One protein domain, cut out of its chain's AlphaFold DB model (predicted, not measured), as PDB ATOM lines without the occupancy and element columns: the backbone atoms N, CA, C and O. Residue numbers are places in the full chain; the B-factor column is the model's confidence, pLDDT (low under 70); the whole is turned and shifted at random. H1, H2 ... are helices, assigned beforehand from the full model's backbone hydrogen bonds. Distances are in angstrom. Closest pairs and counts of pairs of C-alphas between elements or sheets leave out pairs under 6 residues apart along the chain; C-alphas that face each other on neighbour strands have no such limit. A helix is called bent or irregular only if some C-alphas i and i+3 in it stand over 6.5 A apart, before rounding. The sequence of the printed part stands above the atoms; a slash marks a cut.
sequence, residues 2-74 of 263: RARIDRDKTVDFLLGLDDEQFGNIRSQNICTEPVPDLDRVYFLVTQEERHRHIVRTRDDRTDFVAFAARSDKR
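This is residues 2 to 74 of the 263 residues of an uncharacterized protein of Cuscuta campestris (UniProt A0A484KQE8). One long helix, H3, has its first part packed on a small head made with two shorter helices, H1 and H2, while its residues 53 to 73 stick out from that head as a long free arm. The C-alphas span 67 by 18 by 16 A, a rod in outline whose length comes in large part from the arm: the body without residues 53 to 74 spans 33 by 17 by 17 A. The printed part has 73 residues with three named helices, in the order H1, H2, H3, and no named strand, and its class is all helix. The whole is extended, with a radius of gyration of the C-alphas of 18.3 A.

Find C-alpha 2 at (7.801, 99.399, 52.000), where H1 begins; it covers residues 2 to 15 and measures 19.9 A from first to last C-alpha. After a tight link of 3 residues, look for H2 at residues 19 to 30, 13.4 A long. It is irregular, for C-alphas 21 and 24 are 8.1 A apart, and its line is a rough one. A short link of 7 residues then brings you to C-alpha 38 at (18.939, 93.590, 54.895), where H3 begins. From there H3, residues 38 to 73, runs 53.1 A to C-alpha 73 at (70.750, 85.493, 63.416). H3 is neither bent nor irregular, but only just: C-alphas 70 and 73 are 6.2 A apart.

H1, H2 and H3 form a bundle, helices grouped along one another, and it is up and down, each running against the one before it. Residues 11 to 15 of H1 touch residues 26 to 30 of H2, the closest C-alphas being those of Leu 14 and Arg 26, 5.5 A apart. These two helices form a hairpin, at a shallow tilt of 27 degrees, opposite ways. H1 touches H3 at residues 38 to 41 of H3 alone; look at the closest C-alphas, those of Thr 10 and Leu 38, 4.9 A apart. H1 and H3 run the same way at a shallow tilt of 17 degrees. H2 touches residues 41 to 45 of H3, with the closest C-alphas, those of Ile 25 and Val 45, 7.1 A apart. H2 and H3 are a hairpin too, at a steep tilt of 39 degrees, opposite ways. With two of the three pairs at a shallow tilt, the packing is only just mostly aligned. In the backbone of H1 every O i to N i+4 pair is within hydrogen-bond range; in H2 it is 6 of 8 and in H3 29 of 32.

The two C-alphas farthest apart are those of Arg 2 and Arg 74, 67.4 A. The printed part has no cut and no long link. Residues 53 to 74 stand free. The mean pLDDT of the printed part is 90.6, and the model's confidence is low, under 70, at residues 71 to 74.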
ATOM      1  N   ARG A   2       6.999 100.427  51.293       87.94
ATOM      2  CA  ARG A   2       7.801  99.399  52.000       87.94
ATOM      3  C   ARG A   2       9.221  99.210  51.449       87.94
ATOM      4  O   ARG A   2      10.161  99.408  52.194       87.94
ATOM      5  N   ALA A   3       9.377  99.015  50.137       89.25
ATOM      6  CA  ALA A   3      10.700  98.855  49.514       89.25
ATOM      7  C   ALA A   3      11.671 100.026  49.768       89.25
ATOM      8  O   ALA A   3      12.874  99.824  49.874       89.25
ATOM      9  N   ARG A   4      11.155 101.257  49.892       91.50
ATOM     10  CA  ARG A   4      11.980 102.424  50.230       91.50
ATOM     11  C   ARG A   4      12.436 102.368  51.687       91.50
ATOM     12  O   ARG A   4      13.607 102.560  51.953       91.50
ATOM     13  N   ILE A   5      11.519 102.041  52.594       94.69
ATOM     14  CA  ILE A   5      11.817 101.882  54.021       94.69
ATOM     15  C   ILE A   5      12.846 100.767  54.235       94.69
ATOM     16  O   ILE A   5      13.768 100.933  55.021       94.69
ATOM     17  N   ASP A   6      12.699  99.636  53.550       93.19
ATOM     18  CA  ASP A   6      13.612  98.503  53.716       93.19
ATOM     19  C   ASP A   6      14.995  98.800  53.126       93.19
ATOM     20  O   ASP A   6      16.000  98.466  53.747       93.19
ATOM     21  N   ARG A   7      15.063  99.542  52.010       93.56
ATOM     22  CA  ARG A   7      16.325 100.088  51.496       93.56
ATOM     23  C   ARG A   7      16.991 101.023  52.505       93.56
ATOM     24  O   ARG A   7      18.182 100.868  52.756       93.56
ATOM     25  N   ASP A   8      16.246 101.976  53.060       94.69
ATOM     26  CA  ASP A   8      16.782 102.954  54.013       94.69
ATOM     27  C   ASP A   8      17.328 102.234  55.263       94.69
ATOM     28  O   ASP A   8      18.460 102.485  55.660       94.69
ATOM     29  N   LYS A   9      16.617 101.218  55.780       95.69
ATOM     30  CA  LYS A   9      17.121 100.353  56.867       95.69
ATOM     31  C   LYS A   9      18.420  99.636  56.508       95.69
ATOM     32  O   LYS A   9      19.304  99.540  57.354       95.69
ATOM     33  N   THR A  10      18.538  99.093  55.294       96.06
ATOM     34  CA  THR A  10      19.785  98.442  54.873       96.06
ATOM     35  C   THR A  10      20.933  99.444  54.816       96.06
ATOM     36  O   THR A  10      22.040  99.127  55.247       96.06
ATOM     37  N   VAL A  11      20.687 100.646  54.291       95.31
ATOM     38  CA  VAL A  11      21.701 101.703  54.221       95.31
ATOM     39  C   VAL A  11      22.117 102.142  55.625       95.31
ATOM     40  O   VAL A  11      23.312 102.187  55.898       95.31
ATOM     41  N   ASP A  12      21.166 102.370  56.529       96.06
ATOM     42  CA  ASP A  12      21.441 102.726  57.926       96.06
ATOM     43  C   ASP A  12      22.246 101.630  58.638       96.06
ATOM     44  O   ASP A  12      23.231 101.920  59.316       96.06
ATOM     45  N   PHE A  13      21.885 100.359  58.429       96.88
ATOM     46  CA  PHE A  13      22.654  99.224  58.936       96.88
ATOM     47  C   PHE A  13      24.094  99.234  58.411       96.88
ATOM     48  O   PHE A  13      25.032  99.113  59.194       96.88
ATOM     49  N   LEU A  14      24.279  99.414  57.099       95.69
ATOM     50  CA  LEU A  14      25.594  99.461  56.458       95.69
ATOM     51  C   LEU A  14      26.451 100.637  56.944       95.69
ATOM     52  O   LEU A  14      27.666 100.490  57.056       95.69
ATOM     53  N   LEU A  15      25.840 101.790  57.226       94.62
ATOM     54  CA  LEU A  15      26.517 102.970  57.774       94.62
ATOM     55  C   LEU A  15      26.894 102.805  59.252       94.62
ATOM     56  O   LEU A  15      27.825 103.464  59.703       94.62
ATOM     57  N   GLY A  16      26.203 101.928  59.984       94.88
ATOM     58  CA  GLY A  16      26.525 101.568  61.366       94.88
ATOM     59  C   GLY A  16      27.594 100.478  61.518       94.88
ATOM     60  O   GLY A  16      27.948 100.146  62.648       94.88
ATOM     61  N   LEU A  17      28.096  99.895  60.422       95.44
ATOM     62  CA  LEU A  17      29.181  98.909  60.469       95.44
ATOM     63  C   LEU A  17      30.537  99.576  60.738       95.44
ATOM     64  O   LEU A  17      30.782 100.696  60.308       95.44
ATOM     65  N   ASP A  18      31.437  98.848  61.400       94.81
ATOM     66  CA  ASP A  18      32.811  99.293  61.653       94.81
ATOM     67  C   ASP A  18      33.608  99.451  60.344       94.81
ATOM     68  O   ASP A  18      33.694  98.519  59.536       94.81
ATOM     69  N   ASP A  19      34.205 100.628  60.145       92.38
ATOM     70  CA  ASP A  19      34.870 101.010  58.896       92.38
ATOM     71  C   ASP A  19      36.193 100.285  58.665       92.38
ATOM     72  O   ASP A  19      36.482  99.887  57.531       92.38
ATOM     73  N   GLU A  20      36.980 100.085  59.723       91.81
ATOM     74  CA  GLU A  20      38.277  99.406  59.641       91.81
ATOM     75  C   GLU A  20      38.105  97.935  59.263       91.81
ATOM     76  O   GLU A  20      38.927  97.341  58.562       91.81
ATOM     77  N   GLN A  21      37.013  97.336  59.725       91.38
ATOM     78  CA  GLN A  21      36.716  95.936  59.518       91.38
ATOM     79  C   GLN A  21      35.903  95.711  58.240       91.38
ATOM     80  O   GLN A  21      36.300  94.919  57.385       91.38
ATOM     81  N   PHE A  22      34.763  96.380  58.091       95.81
ATOM     82  CA  PHE A  22      33.745  96.073  57.082       95.81
ATOM     83  C   PHE A  22      33.641  97.120  55.963       95.81
ATOM     84  O   PHE A  22      32.733  97.029  55.133       95.81
ATOM     85  N   GLY A  23      34.583  98.068  55.874       94.75
ATOM     86  CA  GLY A  23      34.568  99.149  54.881       94.75
ATOM     87  C   GLY A  23      34.401  98.678  53.428       94.75
ATOM     88  O   GLY A  23      33.669  99.304  52.652       94.75
ATOM     89  N   ASN A  24      34.991  97.534  53.067       93.94
ATOM     90  CA  ASN A  24      34.862  96.947  51.729       93.94
ATOM     91  C   ASN A  24      33.438  96.442  51.447       93.94
ATOM     92  O   ASN A  24      32.878  96.765  50.403       93.94
ATOM     93  N   ILE A  25      32.819  95.706  52.382       94.69
ATOM     94  CA  ILE A  25      31.427  95.249  52.219       94.69
ATOM     95  C   ILE A  25      30.498  96.456  52.129       94.69
ATOM     96  O   ILE A  25      29.635  96.504  51.253       94.69
ATOM     97  N   ARG A  26      30.680  97.439  53.016       95.44
ATOM     98  CA  ARG A  26      29.861  98.650  53.054       95.44
ATOM     99  C   ARG A  26      29.892  99.384  51.717       95.44
ATOM    100  O   ARG A  26      28.845  99.597  51.113       95.44
ATOM    101  N   SER A  27      31.087  99.729  51.242       94.44
ATOM    102  CA  SER A  27      31.258 100.462  49.983       94.44
ATOM    103  C   SER A  27      30.732  99.675  48.782       94.44
ATOM    104  O   SER A  27      30.008 100.233  47.960       94.44
ATOM    105  N   GLN A  28      31.004  98.369  48.709       94.50
ATOM    106  CA  GLN A  28      30.511  97.518  47.628       94.50
ATOM    107  C   GLN A  28      28.977  97.488  47.569       94.50
ATOM    108  O   GLN A  28      28.397  97.648  46.497       94.50
ATOM    109  N   ASN A  29      28.308  97.299  48.708       95.62
ATOM    110  CA  ASN A  29      26.855  97.127  48.740       95.62
ATOM    111  C   ASN A  29      26.099  98.453  48.573       95.62
ATOM    112  O   ASN A  29      25.067  98.466  47.908       95.62
ATOM    113  N   ILE A  30      26.619  99.569  49.102       93.06
ATOM    114  CA  ILE A  30      26.015 100.901  48.900       93.06
ATOM    115  C   ILE A  30      26.104 101.334  47.430       93.06
ATOM    116  O   ILE A  30      25.172 101.947  46.914       93.06
ATOM    117  N   CYS A  31      27.200 100.995  46.743       90.56
ATOM    118  CA  CYS A  31      27.414 101.341  45.335       90.56
ATOM    119  C   CYS A  31      26.695 100.408  44.344       90.56
ATOM    120  O   CYS A  31      26.777 100.634  43.137       90.56
ATOM    121  N   THR A  32      26.017  99.358  44.817       89.69
ATOM    122  CA  THR A  32      25.288  98.419  43.953       89.69
ATOM    123  C   THR A  32      23.829  98.861  43.791       89.69
ATOM    124  O   THR A  32      23.165  99.192  44.771       89.69
ATOM    125  N   GLU A  33      23.305  98.849  42.558       87.44
ATOM    126  CA  GLU A  33      21.901  99.165  42.260       87.44
ATOM    127  C   GLU A  33      21.159  97.929  41.702       87.44
ATOM    128  O   GLU A  33      21.569  97.400  40.665       87.44
ATOM    129  N   PRO A  34      20.067  97.466  42.348       85.94
ATOM    130  CA  PRO A  34      19.509  97.955  43.614       85.94
ATOM    131  C   PRO A  34      20.342  97.519  44.832       85.94
ATOM    132  O   PRO A  34      20.961  96.456  44.824       85.94
ATOM    133  N   VAL A  35      20.316  98.333  45.895       89.69
ATOM    134  CA  VAL A  35      20.942  97.981  47.181       89.69
ATOM    135  C   VAL A  35      20.292  96.689  47.691       89.69
ATOM    136  O   VAL A  35      19.060  96.616  47.702       89.69
ATOM    137  N   PRO A  36      21.081  95.673  48.073       93.75
ATOM    138  CA  PRO A  36      20.550  94.384  48.503       93.75
ATOM    139  C   PRO A  36      19.680  94.489  49.760       93.75
ATOM    140  O   PRO A  36      19.785  95.435  50.535       93.75
ATOM    141  N   ASP A  37      18.831  93.488  49.983       95.06
ATOM    142  CA  ASP A  37      17.988  93.421  51.180       95.06
ATOM    143  C   ASP A  37      18.821  93.218  52.455       95.06
ATOM    144  O   ASP A  37      19.917  92.648  52.429       95.06
ATOM    145  N   LEU A  38      18.268  93.633  53.594       95.44
ATOM    146  CA  LEU A  38      18.939  93.590  54.895       95.44
ATOM    147  C   LEU A  38      19.425  92.178  55.266       95.44
ATOM    148  O   LEU A  38      20.571  92.013  55.678       95.44
ATOM    149  N   ASP A  39      18.602  91.153  55.032       96.56
ATOM    150  CA  ASP A  39      18.961  89.752  55.296       96.56
ATOM    151  C   ASP A  39      20.164  89.298  54.460       96.56
ATOM    152  O   ASP A  39      21.048  88.575  54.933       96.56
ATOM    153  N   ARG A  40      20.233  89.752  53.202       95.12
ATOM    154  CA  ARG A  40      21.345  89.436  52.306       95.12
ATOM    155  C   ARG A  40      22.624  90.109  52.780       95.12
ATOM    156  O   ARG A  40      23.671  89.466  52.794       95.12
ATOM    157  N   VAL A  41      22.545  91.376  53.171       96.38
ATOM    158  CA  VAL A  41      23.695  92.106  53.705       96.38
ATOM    159  C   VAL A  41      24.179  91.475  55.007       96.38
ATOM    160  O   VAL A  41      25.376  91.244  55.152       96.38
ATOM    161  N   TYR A  42      23.273  91.109  55.913       96.81
ATOM    162  CA  TYR A  42      23.622  90.417  57.153       96.81
ATOM    163  C   TYR A  42      24.378  89.105  56.889       96.81
ATOM    164  O   TYR A  42      25.411  88.834  57.510       96.81
ATOM    165  N   PHE A  43      23.914  88.313  55.918       96.94
ATOM    166  CA  PHE A  43      24.613  87.104  55.491       96.94
ATOM    167  C   PHE A  43      26.023  87.406  54.958       96.94
ATOM    168  O   PHE A  43      26.976  86.729  55.344       96.94
ATOM    169  N   LEU A  44      26.172  88.430  54.111       95.50
ATOM    170  CA  LEU A  44      27.469  88.831  53.555       95.50
ATOM    171  C   LEU A  44      28.439  89.297  54.647       95.50
ATOM    172  O   LEU A  44      29.600  88.896  54.642       95.50
ATOM    173  N   VAL A  45      27.959  90.082  55.614       96.06
ATOM    174  CA  VAL A  45      28.746  90.536  56.771       96.06
ATOM    175  C   VAL A  45      29.204  89.349  57.616       96.06
ATOM    176  O   VAL A  45      30.387  89.237  57.927       96.06
ATOM    177  N   THR A  46      28.297  88.413  57.910       96.12
ATOM    178  CA  THR A  46      28.617  87.189  58.665       96.12
ATOM    179  C   THR A  46      29.639  86.320  57.924       96.12
ATOM    180  O   THR A  46      30.523  85.707  58.529       96.12
ATOM    181  N   GLN A  47      29.532  86.233  56.596       95.56
ATOM    182  CA  GLN A  47      30.478  85.486  55.772       95.56
ATOM    183  C   GLN A  47      31.864  86.137  55.776       95.56
ATOM    184  O   GLN A  47      32.863  85.431  55.933       95.56
ATOM    185  N   GLU A  48      31.930  87.458  55.636       94.94
ATOM    186  CA  GLU A  48      33.191  88.195  55.678       94.94
ATOM    187  C   GLU A  48      33.861  88.091  57.047       94.94
ATOM    188  O   GLU A  48      35.069  87.897  57.117       94.94
ATOM    189  N   GLU A  49      33.099  88.158  58.140       94.69
ATOM    190  CA  GLU A  49      33.634  87.974  59.490       94.69
ATOM    191  C   GLU A  49      34.337  86.613  59.625       94.69
ATOM    192  O   GLU A  49      35.492  86.531  60.059       94.69
ATOM    193  N   ARG A  50      33.684  85.541  59.156       94.69
ATOM    194  CA  ARG A  50      34.276  84.194  59.123       94.69
ATOM    195  C   ARG A  50      35.509  84.131  58.227       94.69
ATOM    196  O   ARG A  50      36.494  83.493  58.596       94.69
ATOM    197  N   HIS A  51      35.467  84.775  57.062       92.12
ATOM    198  CA  HIS A  51      36.602  84.815  56.145       92.12
ATOM    199  C   HIS A  51      37.803  85.533  56.773       92.12
ATOM    200  O   HIS A  51      38.899  84.967  56.817       92.12
ATOM    201  N   ARG A  52      37.594  86.720  57.350       89.94
ATOM    202  CA  ARG A  52      38.646  87.485  58.027       89.94
ATOM    203  C   ARG A  52      39.220  86.758  59.230       89.94
ATOM    204  O   ARG A  52      40.427  86.838  59.436       89.94
ATOM    205  N   HIS A  53      38.416  86.013  59.985       88.31
ATOM    206  CA  HIS A  53      38.933  85.184  61.075       88.31
ATOM    207  C   HIS A  53      39.945  84.135  60.571       88.31
ATOM    208  O   HIS A  53      41.006  83.944  61.169       88.31
ATOM    209  N   ILE A  54      39.660  83.486  59.435       86.62
ATOM    210  CA  ILE A  54      40.557  82.487  58.829       86.62
ATOM    211  C   ILE A  54      41.839  83.140  58.302       86.62
ATOM    212  O   ILE A  54      42.930  82.620  58.544       86.62
ATOM    213  N   VAL A  55      41.715  84.266  57.591       88.38
ATOM    214  CA  VAL A  55      42.865  84.988  57.026       88.38
ATOM    215  C   VAL A  55      43.775  85.505  58.139       88.38
ATOM    216  O   VAL A  55      44.961  85.196  58.123       88.38
ATOM    217  N   ARG A  56      43.217  86.152  59.172       87.44
ATOM    218  CA  ARG A  56      43.988  86.630  60.333       87.44
ATOM    219  C   ARG A  56      44.732  85.500  61.038       87.44
ATOM    220  O   ARG A  56      45.932  85.600  61.241       87.44
ATOM    221  N   THR A  57      44.068  84.368  61.284       86.56
ATOM    222  CA  THR A  57      44.722  83.195  61.896       86.56
ATOM    223  C   THR A  57      45.899  82.677  61.055       86.56
ATOM    224  O   THR A  57      46.883  82.162  61.594       86.56
ATOM    225  N   ARG A  58      45.802  82.747  59.722       88.94
ATOM    226  CA  ARG A  58      46.898  82.363  58.826       88.94
ATOM    227  C   ARG A  58      48.045  83.364  58.913       88.94
ATOM    228  O   ARG A  58      49.186  82.916  59.017       88.94
ATOM    229  N   ASP A  59      47.742  84.655  58.892       86.75
ATOM    230  CA  ASP A  59      48.741  85.719  58.975       86.75
ATOM    231  C   ASP A  59      49.489  85.660  60.315       86.75
ATOM    232  O   ASP A  59      50.718  85.579  60.320       86.75
ATOM    233  N   ASP A  60      48.774  85.484  61.432       89.56
ATOM    234  CA  ASP A  60      49.357  85.289  62.768       89.56
ATOM    235  C   ASP A  60      50.328  84.096  62.803       89.56
ATOM    236  O   ASP A  60      51.423  84.156  63.373       89.56
ATOM    237  N   ARG A  61      49.951  82.981  62.158       88.31
ATOM    238  CA  ARG A  61      50.824  81.805  62.026       88.31
ATOM    239  C   ARG A  61      52.059  82.115  61.190       88.31
ATOM    240  O   ARG A  61      53.148  81.661  61.544       88.31
ATOM    241  N   THR A  62      51.915  82.851  60.091       91.06
ATOM    242  CA  THR A  62      53.064  83.241  59.268       91.06
ATOM    243  C   THR A  62      53.985  84.211  59.998       91.06
ATOM    244  O   THR A  62      55.199  84.027  59.940       91.06
ATOM    245  N   ASP A  63      53.442  85.151  60.769       87.12
ATOM    246  CA  ASP A  63      54.203  86.112  61.564       87.12
ATOM    247  C   ASP A  63      54.973  85.434  62.694       87.12
ATOM    248  O   ASP A  63      56.149  85.749  62.927       87.12
ATOM    249  N   PHE A  64      54.348  84.450  63.348       86.56
ATOM    250  CA  PHE A  64      54.996  83.601  64.341       86.56
ATOM    251  C   PHE A  64      56.170  82.817  63.739       86.56
ATOM    252  O   PHE A  64      57.278  82.838  64.280       86.56
ATOM    253  N   VAL A  65      55.965  82.158  62.593       91.06
ATOM    254  CA  VAL A  65      57.033  81.412  61.904       91.06
ATOM    255  C   VAL A  65      58.141  82.353  61.440       91.06
ATOM    256  O   VAL A  65      59.322  82.054  61.625       91.06
ATOM    257  N   ALA A  66      57.787  83.523  60.912       87.50
ATOM    258  CA  ALA A  66      58.752  84.542  60.548       87.50
ATOM    259  C   ALA A  66      59.546  85.025  61.776       87.50
ATOM    260  O   ALA A  66      60.719  85.375  61.623       87.50
ATOM    261  N   PHE A  67      58.950  85.055  62.982       86.00
ATOM    262  CA  PHE A  67      59.629  85.414  64.240       86.00
ATOM    263  C   PHE A  67      60.613  84.353  64.709       86.00
ATOM    264  O   PHE A  67      61.737  84.669  65.113       86.00
ATOM    265  N   ALA A  68      60.228  83.089  64.594       85.12
ATOM    266  CA  ALA A  68      61.128  81.984  64.870       85.12
ATOM    267  C   ALA A  68      62.307  81.965  63.879       85.12
ATOM    268  O   ALA A  68      63.457  81.881  64.300       85.12
ATOM    269  N   ALA A  69      62.049  82.151  62.580       83.38
ATOM    270  CA  ALA A  69      63.082  82.120  61.543       83.38
ATOM    271  C   ALA A  69      64.100  83.271  61.654       83.38
ATOM    272  O   ALA A  69      65.277  83.099  61.337       83.38
ATOM    273  N   ARG A  70      63.688  84.451  62.145       74.81
ATOM    274  CA  ARG A  70      64.619  85.572  62.399       74.81
ATOM    275  C   ARG A  70      65.504  85.377  63.638       74.81
ATOM    276  O   ARG A  70      66.499  86.087  63.767       74.81
ATOM    277  N   SER A  71      65.214  84.391  64.495       67.06
ATOM    278  CA  SER A  71      66.026  84.087  65.688       67.06
ATOM    279  C   SER A  71      67.348  83.365  65.390       67.06
ATOM    280  O   SER A  71      68.232  83.357  66.246       67.06
ATOM    281  N   ASP A  72      67.540  82.830  64.179       64.56
ATOM    282  CA  ASP A  72      68.793  82.167  63.774       64.56
ATOM    283  C   ASP A  72      69.958  83.142  63.517       64.56
ATOM    284  O   ASP A  72      71.112  82.735  63.403       64.56
ATOM    285  N   LYS A  73      69.702  84.458  63.499       66.06
ATOM    286  CA  LYS A  73      70.750  85.493  63.416       66.06
ATOM    287  C   LYS A  73      71.266  85.926  64.789       66.06
ATOM    288  O   LYS A  73      71.702  87.066  64.958       66.06
ATOM    289  N   ARG A  74      71.217  85.046  65.794       68.00
ATOM    290  CA  ARG A  74      71.918  85.302  67.054       68.00
ATOM    291  C   ARG A  74      73.418  85.360  66.730       68.00
ATOM    292  O   ARG A  74      73.924  84.397  66.154       68.00
TER     293      ARG A  74